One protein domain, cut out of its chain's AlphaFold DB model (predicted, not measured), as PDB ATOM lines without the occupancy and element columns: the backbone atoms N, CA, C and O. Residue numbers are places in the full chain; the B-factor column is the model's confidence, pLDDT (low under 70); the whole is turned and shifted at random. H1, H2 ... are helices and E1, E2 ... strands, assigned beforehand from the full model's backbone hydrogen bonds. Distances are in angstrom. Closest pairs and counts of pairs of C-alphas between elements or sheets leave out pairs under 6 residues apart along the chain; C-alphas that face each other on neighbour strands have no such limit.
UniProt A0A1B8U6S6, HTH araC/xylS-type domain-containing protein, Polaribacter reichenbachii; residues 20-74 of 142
ATOM      1  N   THR A  20     129.737 112.734 207.508       61.56
ATOM      2  CA  THR A  20     128.911 113.888 207.137       61.56
ATOM      3  C   THR A  20     129.745 115.054 206.608       61.56
ATOM      4  O   THR A  20     129.371 115.647 205.601       61.56
ATOM      5  N   TYR A  21     130.903 115.340 207.209       75.75
ATOM      6  CA  TYR A  21     131.817 116.380 206.728       75.75
ATOM      7  C   TYR A  21     132.314 116.057 205.317       75.75
ATOM      8  O   TYR A  21     132.238 116.899 204.425       75.75
ATOM      9  N   LEU A  22     132.731 114.807 205.086       72.81
ATOM     10  CA  LEU A  22     133.147 114.325 203.766       72.81
ATOM     11  C   LEU A  22     132.043 114.515 202.723       72.81
ATOM     12  O   LEU A  22     132.309 115.098 201.674       72.81
ATOM     13  N   PHE A  23     130.806 114.118 203.035       80.81
ATOM     14  CA  PHE A  23     129.661 114.347 202.150       80.81
ATOM     15  C   PHE A  23     129.511 115.828 201.777       80.81
ATOM     16  O   PHE A  23     129.449 116.143 200.594       80.81
ATOM     17  N   PHE A  24     129.515 116.738 202.757       80.31
ATOM     18  CA  PHE A  24     129.346 118.167 202.479       80.31
ATOM     19  C   PHE A  24     130.514 118.761 201.692       80.31
ATOM     20  O   PHE A  24     130.301 119.602 200.825       80.31
ATOM     21  N   THR A  25     131.749 118.310 201.936       73.94
ATOM     22  CA  THR A  25     132.897 118.736 201.123       73.94
ATOM     23  C   THR A  25     132.804 118.248 199.678       73.94
ATOM     24  O   THR A  25     133.117 119.009 198.768       73.94
ATOM     25  N   GLN A  26     132.319 117.024 199.459       72.44
ATOM     26  CA  GLN A  26     132.111 116.451 198.127       72.44
ATOM     27  C   GLN A  26     130.927 117.120 197.412       72.44
ATOM     28  O   GLN A  26     130.983 117.351 196.206       72.44
ATOM     29  N   SER A  27     129.874 117.491 198.149       76.81
ATOM     30  CA  SER A  27     128.665 118.120 197.604       76.81
ATOM     31  C   SER A  27     128.846 119.566 197.170       76.81
ATOM     32  O   SER A  27     128.039 120.036 196.372       76.81
ATOM     33  N   LYS A  28     129.890 120.264 197.643       73.88
ATOM     34  CA  LYS A  28     130.158 121.679 197.316       73.88
ATOM     35  C   LYS A  28     130.097 121.994 195.821       73.88
ATOM     36  O   LYS A  28     129.695 123.086 195.443       73.88
ATOM     37  N   HIS A  29     130.518 121.048 194.989       68.06
ATOM     38  CA  HIS A  29     130.690 121.244 193.551       68.06
ATOM     39  C   HIS A  29     129.702 120.444 192.699       68.06
ATOM     40  O   HIS A  29     129.814 120.443 191.471       68.06
ATOM     41  N   GLY A  30     128.739 119.782 193.350       73.38
ATOM     42  CA  GLY A  30     127.891 118.771 192.732       73.38
ATOM     43  C   GLY A  30     128.702 117.533 192.344       73.38
ATOM     44  O   GLY A  30     129.803 117.616 191.804       73.38
ATOM     45  N   PHE A  31     128.162 116.349 192.601       78.44
ATOM     46  CA  PHE A  31     128.824 115.103 192.231       78.44
ATOM     47  C   PHE A  31     127.808 114.091 191.722       78.44
ATOM     48  O   PHE A  31     126.654 114.050 192.148       78.44
ATOM     49  N   ARG A  32     128.267 113.241 190.812       81.94
ATOM     50  CA  ARG A  32     127.560 112.067 190.329       81.94
ATOM     51  C   ARG A  32     128.199 110.847 190.950       81.94
ATOM     52  O   ARG A  32     129.355 110.535 190.679       81.94
ATOM     53  N   THR A  33     127.450 110.118 191.763       82.06
ATOM     54  CA  THR A  33     127.958 108.864 192.308       82.06
ATOM     55  C   THR A  33     128.098 107.813 191.203       82.06
ATOM     56  O   THR A  33     127.133 107.517 190.497       82.06
ATOM     57  N   THR A  34     129.280 107.211 191.067       83.31
ATOM     58  CA  THR A  34     129.567 106.149 190.092       83.31
ATOM     59  C   THR A  34     129.388 104.751 190.677       83.31
ATOM     60  O   THR A  34     128.970 103.852 189.949       83.31
ATOM     61  N   SER A  35     129.590 104.562 191.988       83.50
ATOM     62  CA  SER A  35     129.421 103.261 192.657       83.50
ATOM     63  C   SER A  35     128.186 103.184 193.565       83.50
ATOM     64  O   SER A  35     127.693 104.175 194.086       83.50
ATOM     65  N   ARG A  36     127.641 101.978 193.780       84.69
ATOM     66  CA  ARG A  36     126.491 101.736 194.689       84.69
ATOM     67  C   ARG A  36     125.208 102.518 194.350       84.69
ATOM     68  O   ARG A  36     124.337 102.656 195.212       84.69
ATOM     69  N   LYS A  37     125.045 102.931 193.086       87.19
ATOM     70  CA  LYS A  37     123.875 103.659 192.553       87.19
ATOM     71  C   LYS A  37     122.541 103.022 192.954       87.19
ATOM     72  O   LYS A  37     121.676 103.716 193.470       87.19
ATOM     73  N   ASN A  38     122.403 101.702 192.811       88.56
ATOM     74  CA  ASN A  38     121.160 100.993 193.148       88.56
ATOM     75  C   ASN A  38     120.821 101.080 194.644       88.56
ATOM     76  O   ASN A  38     119.675 101.325 195.005       88.56
ATOM     77  N   LYS A  39     121.818 100.948 195.530       89.00
ATOM     78  CA  LYS A  39     121.610 101.071 196.984       89.00
ATOM     79  C   LYS A  39     121.221 102.499 197.372       89.00
ATOM     80  O   LYS A  39     120.324 102.680 198.188       89.00
ATOM     81  N   ILE A  40     121.867 103.495 196.761       90.25
ATOM     82  CA  ILE A  40     121.553 104.918 196.955       90.25
ATOM     83  C   ILE A  40     120.132 105.216 196.468       90.25
ATOM     84  O   ILE A  40     119.346 105.759 197.234       90.25
ATOM     85  N   LYS A  41     119.773 104.793 195.251       91.38
ATOM     86  CA  LYS A  41     118.428 104.958 194.679       91.38
ATOM     87  C   LYS A  41     117.359 104.329 195.572       91.38
ATOM     88  O   LYS A  41     116.375 104.984 195.887       91.38
ATOM     89  N   ASN A  42     117.573 103.099 196.036       91.12
ATOM     90  CA  ASN A  42     116.609 102.405 196.890       91.12
ATOM     91  C   ASN A  42     116.419 103.108 198.239       91.12
ATOM     92  O   ASN A  42     115.290 103.243 198.701       91.12
ATOM     93  N   LEU A  43     117.500 103.577 198.872       90.88
ATOM     94  CA  LEU A  43     117.403 104.364 200.107       90.88
ATOM     95  C   LEU A  43     116.736 105.722 199.870       90.88
ATOM     96  O   LEU A  43     115.952 106.164 200.704       90.88
ATOM     97  N   PHE A  44     117.020 106.357 198.734       90.50
ATOM     98  CA  PHE A  44     116.430 107.635 198.364       90.50
ATOM     99  C   PHE A  44     114.922 107.519 198.131       90.50
ATOM    100  O   PHE A  44     114.161 108.326 198.647       90.50
ATOM    101  N   LEU A  45     114.466 106.478 197.431       92.06
ATOM    102  CA  LEU A  45     113.036 106.225 197.238       92.06
ATOM    103  C   LEU A  45     112.324 105.946 198.570       92.06
ATOM    104  O   LEU A  45     111.236 106.465 198.796       92.06
ATOM    105  N   LYS A  46     112.974 105.224 199.493       91.94
ATOM    106  CA  LYS A  46     112.443 104.971 200.845       91.94
ATOM    107  C   LYS A  46     112.281 106.235 201.695       91.94
ATOM    108  O   LYS A  46     111.483 106.216 202.626       91.94
ATOM    109  N   LEU A  47     112.999 107.325 201.405       90.31
ATOM    110  CA  LEU A  47     112.821 108.588 202.135       90.31
ATOM    111  C   LEU A  47     111.411 109.154 201.955       90.31
ATOM    112  O   LEU A  47     110.845 109.666 202.922       90.31
ATOM    113  N   ARG A  48     110.848 109.042 200.746       89.06
ATOM    114  CA  ARG A  48     109.527 109.589 200.410       89.06
ATOM    115  C   ARG A  48     108.437 109.028 201.321       89.06
ATOM    116  O   ARG A  48     107.634 109.791 201.849       89.06
ATOM    117  N   ASP A  49     108.491 107.724 201.565       90.00
ATOM    118  CA  ASP A  49     107.425 106.977 202.236       90.00
ATOM    119  C   ASP A  49     107.712 106.779 203.747       90.00
ATOM    120  O   ASP A  49     107.001 106.060 204.440       90.00
ATOM    121  N   SER A  50     108.764 107.419 204.277       89.62
ATOM    122  CA  SER A  50     109.204 107.271 205.674       89.62
ATOM    123  C   SER A  50     108.605 108.306 206.635       89.62
ATOM    124  O   SER A  50     108.362 109.464 206.261       89.62
ATOM    125  N   SER A  51     108.416 107.886 207.894       88.75
ATOM    126  CA  SER A  51     107.945 108.711 209.017       88.75
ATOM    127  C   SER A  51     108.985 109.773 209.428       88.75
ATOM    128  O   SER A  51     110.137 109.708 209.009       88.75
ATOM    129  N   LYS A  52     108.611 110.766 210.252       90.31
ATOM    130  CA  LYS A  52     109.464 111.929 210.599       90.31
ATOM    131  C   LYS A  52     110.891 111.538 211.026       90.31
ATOM    132  O   LYS A  52     111.858 111.979 210.406       90.31
ATOM    133  N   LEU A  53     111.022 110.706 212.063       90.81
ATOM    134  CA  LEU A  53     112.331 110.287 212.579       90.81
ATOM    135  C   LEU A  53     113.026 109.296 211.642       90.81
ATOM    136  O   LEU A  53     114.228 109.420 211.400       90.81
ATOM    137  N   ASP A  54     112.277 108.368 211.045       89.31
ATOM    138  CA  ASP A  54     112.838 107.394 210.104       89.31
ATOM    139  C   ASP A  54     113.440 108.072 208.875       89.31
ATOM    140  O   ASP A  54     114.503 107.671 208.401       89.31
ATOM    141  N   ARG A  55     112.812 109.151 208.398       91.81
ATOM    142  CA  ARG A  55     113.308 109.978 207.297       91.81
ATOM    143  C   ARG A  55     114.652 110.601 207.635       91.81
ATOM    144  O   ARG A  55     115.568 110.572 206.814       91.81
ATOM    145  N   PHE A  56     114.798 111.120 208.851       90.00
ATOM    146  CA  PHE A  56     116.062 111.684 209.314       90.00
ATOM    147  C   PHE A  56     117.157 110.611 209.401       90.00
ATOM    148  O   PHE A  56     118.260 110.796 208.886       90.00
ATOM    149  N   ILE A  57     116.840 109.437 209.953       91.56
ATOM    150  CA  ILE A  57     117.780 108.309 210.034       91.56
ATOM    151  C   ILE A  57     118.181 107.820 208.633       91.56
ATOM    152  O   ILE A  57     119.356 107.539 208.378       91.56
ATOM    153  N   LEU A  58     117.225 107.717 207.706       92.06
ATOM    154  CA  LEU A  58     117.472 107.330 206.316       92.06
ATOM    155  C   LEU A  58     118.355 108.348 205.593       92.06
ATOM    156  O   LEU A  58     119.245 107.940 204.847       92.06
ATOM    157  N   LEU A  59     118.178 109.645 205.858       91.06
ATOM    158  CA  LEU A  59     119.027 110.699 205.311       91.06
ATOM    159  C   LEU A  59     120.474 110.536 205.792       91.06
ATOM    160  O   LEU A  59     121.396 110.524 204.978       91.06
ATOM    161  N   LEU A  60     120.685 110.310 207.092       90.75
ATOM    162  CA  LEU A  60     122.022 110.069 207.646       90.75
ATOM    163  C   LEU A  60     122.673 108.807 207.056       90.75
ATOM    164  O   LEU A  60     123.863 108.806 206.724       90.75
ATOM    165  N   LYS A  61     121.893 107.733 206.868       89.81
ATOM    166  CA  LYS A  61     122.355 106.506 206.193       89.81
ATOM    167  C   LYS A  61     122.752 106.778 204.742       89.81
ATOM    168  O   LYS A  61     123.788 106.278 204.298       89.81
ATOM    169  N   LEU A  62     121.965 107.576 204.022       90.56
ATOM    170  CA  LEU A  62     122.242 107.973 202.644       90.56
ATOM    171  C   LEU A  62     123.542 108.785 202.561       90.56
ATOM    172  O   LEU A  62     124.423 108.434 201.778       90.56
ATOM    173  N   MET A  63     123.711 109.792 203.422       89.50
ATOM    174  CA  MET A  63     124.932 110.603 203.494       89.50
ATOM    175  C   MET A  63     126.174 109.742 203.758       89.50
ATOM    176  O   MET A  63     127.173 109.873 203.056       89.50
ATOM    177  N   LYS A  64     126.098 108.799 204.707       88.94
ATOM    178  CA  LYS A  64     127.185 107.848 205.004       88.94
ATOM    179  C   LYS A  64     127.500 106.917 203.828       88.94
ATOM    180  O   LYS A  64     128.654 106.543 203.617       88.94
ATOM    181  N   LEU A  65     126.482 106.486 203.083       87.81
ATOM    182  CA  LEU A  65     126.674 105.613 201.925       87.81
ATOM    183  C   LEU A  65     127.352 106.359 200.772       87.81
ATOM    184  O   LEU A  65     128.240 105.794 200.121       87.81
ATOM    185  N   ILE A  66     126.942 107.610 200.555       87.69
ATOM    186  CA  ILE A  66     127.493 108.501 199.539       87.69
ATOM    187  C   ILE A  66     128.933 108.892 199.884       87.69
ATOM    188  O   ILE A  66     129.802 108.777 199.025       87.69
ATOM    189  N   SER A  67     129.231 109.243 201.138       84.69
ATOM    190  CA  SER A  67     130.577 109.681 201.543       84.69
ATOM    191  C   SER A  67     131.665 108.630 201.298       84.69
ATOM    192  O   SER A  67     132.838 108.960 201.160       84.69
ATOM    193  N   LYS A  68     131.283 107.348 201.265       85.06
ATOM    194  CA  LYS A  68     132.186 106.221 201.000       85.06
ATOM    195  C   LYS A  68     132.230 105.822 199.519       85.06
ATOM    196  O   LYS A  68     132.792 104.768 199.212       85.06
ATOM    197  N   SER A  69     131.403 106.429 198.669       83.88
ATOM    198  CA  SER A  69     131.150 105.959 197.297       83.88
ATOM    199  C   SER A  69     132.092 106.646 196.328       83.88
ATOM    200  O   SER A  69     132.569 107.740 196.602       83.88
ATOM    201  N   ASN A  70     132.363 105.993 195.203       81.62
ATOM    202  CA  ASN A  70     133.138 106.617 194.143       81.62
ATOM    203  C   ASN A  70     132.219 107.619 193.453       81.62
ATOM    204  O   ASN A  70     131.039 107.326 193.232       81.62
ATOM    205  N   PHE A  71     132.743 108.794 193.135       80.88
ATOM    206  CA  PHE A  71     131.983 109.863 192.517       80.88
ATOM    207  C   PHE A  71     132.815 110.571 191.455       80.88
ATOM    208  O   PHE A  71     134.041 110.570 191.494       80.88
ATOM    209  N   GLU A  72     132.111 111.185 190.517       77.06
ATOM    210  CA  GLU A  72     132.647 112.112 189.533       77.06
ATOM    211  C   GLU A  72     132.107 113.505 189.856       77.06
ATOM    212  O   GLU A  72     130.916 113.656 190.132       77.06
ATOM    213  N   SER A  73     132.964 114.524 189.845       70.94
ATOM    214  CA  SER A  73     132.514 115.913 189.999       70.94
ATOM    215  C   SER A  73     131.679 116.320 188.787       70.94
ATOM    216  O   SER A  73     132.078 116.065 187.652       70.94
ATOM    217  N   LEU A  74     130.529 116.954 189.021       71.50
ATOM    218  CA  LEU A  74     129.668 117.461 187.946       71.50
ATOM    219  C   LEU A  74     130.119 118.828 187.431       71.50
ATOM    220  O   LEU A  74     129.801 119.183 186.301       71.50
TER     221      LEU A  74
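This is residues 20 to 74 of the 142 residues of the protein "HTH araC/xylS-type domain-containing protein" of Polaribacter reichenbachii (UniProt A0A1B8U6S6). A helical hairpin, H2 and H3, makes most of the length, with a small head at the end away from its turn at residues 49 to 51. In the head the short strands E1 and E2 pair side by side, and the short helix H1 packs crosswise on the last part of H3, residues 60 to 67. The printed part has 55 residues, with three named helices and two named strands in the order H1, E1, H2, H3, E2; the two-stranded sheet is antiparallel and the class is mostly helix. The whole is compact, with a radius of gyration of the C-alphas of 11.3 A and spans of 32 by 22 by 16 A.

H1 is residues 20 to 27, beginning at C-alpha 20 (128.911, 113.888, 207.137). E1 is residues 31 to 33. H2 is residues 37 to 48, 17.4 A from first to last C-alpha. H3 is residues 52 to 67, 23.1 A long, beginning at C-alpha 52 (109.464, 111.929, 210.599). E2 is residues 71 to 73, ending at C-alpha 73 (132.514, 115.913, 189.999).

H1 touches H3 with residues 60 to 67 of H3 alone, at a steep tilt of 66 degrees; the closest C-alphas are those of Phe 23 and Ser 67, 4.8 A. E1 and E2 are antiparallel at 158 degrees, with N 32 and O 72 within hydrogen-bond range at 2.8 A. H2 and H3 form a helical hairpin and touch, running opposite ways at a shallow tilt of 18 degrees; their closest C-alphas are those of Leu 47 and Arg 55, 5.4 A. H1 and H2 are apart, and H1 and E2 only just, with closest C-alphas 8.2 A. Every O i to N i+4 pair is within hydrogen-bond range in H1 and H3, and 7 of 8 in H2.

The two C-alphas farthest apart, Ser 51 and Ser 73, are 31.9 A apart. The printed part has no cut, and its four links are tight. Mean pLDDT of the printed part is 84.4; residues 20 and 29 are under 70.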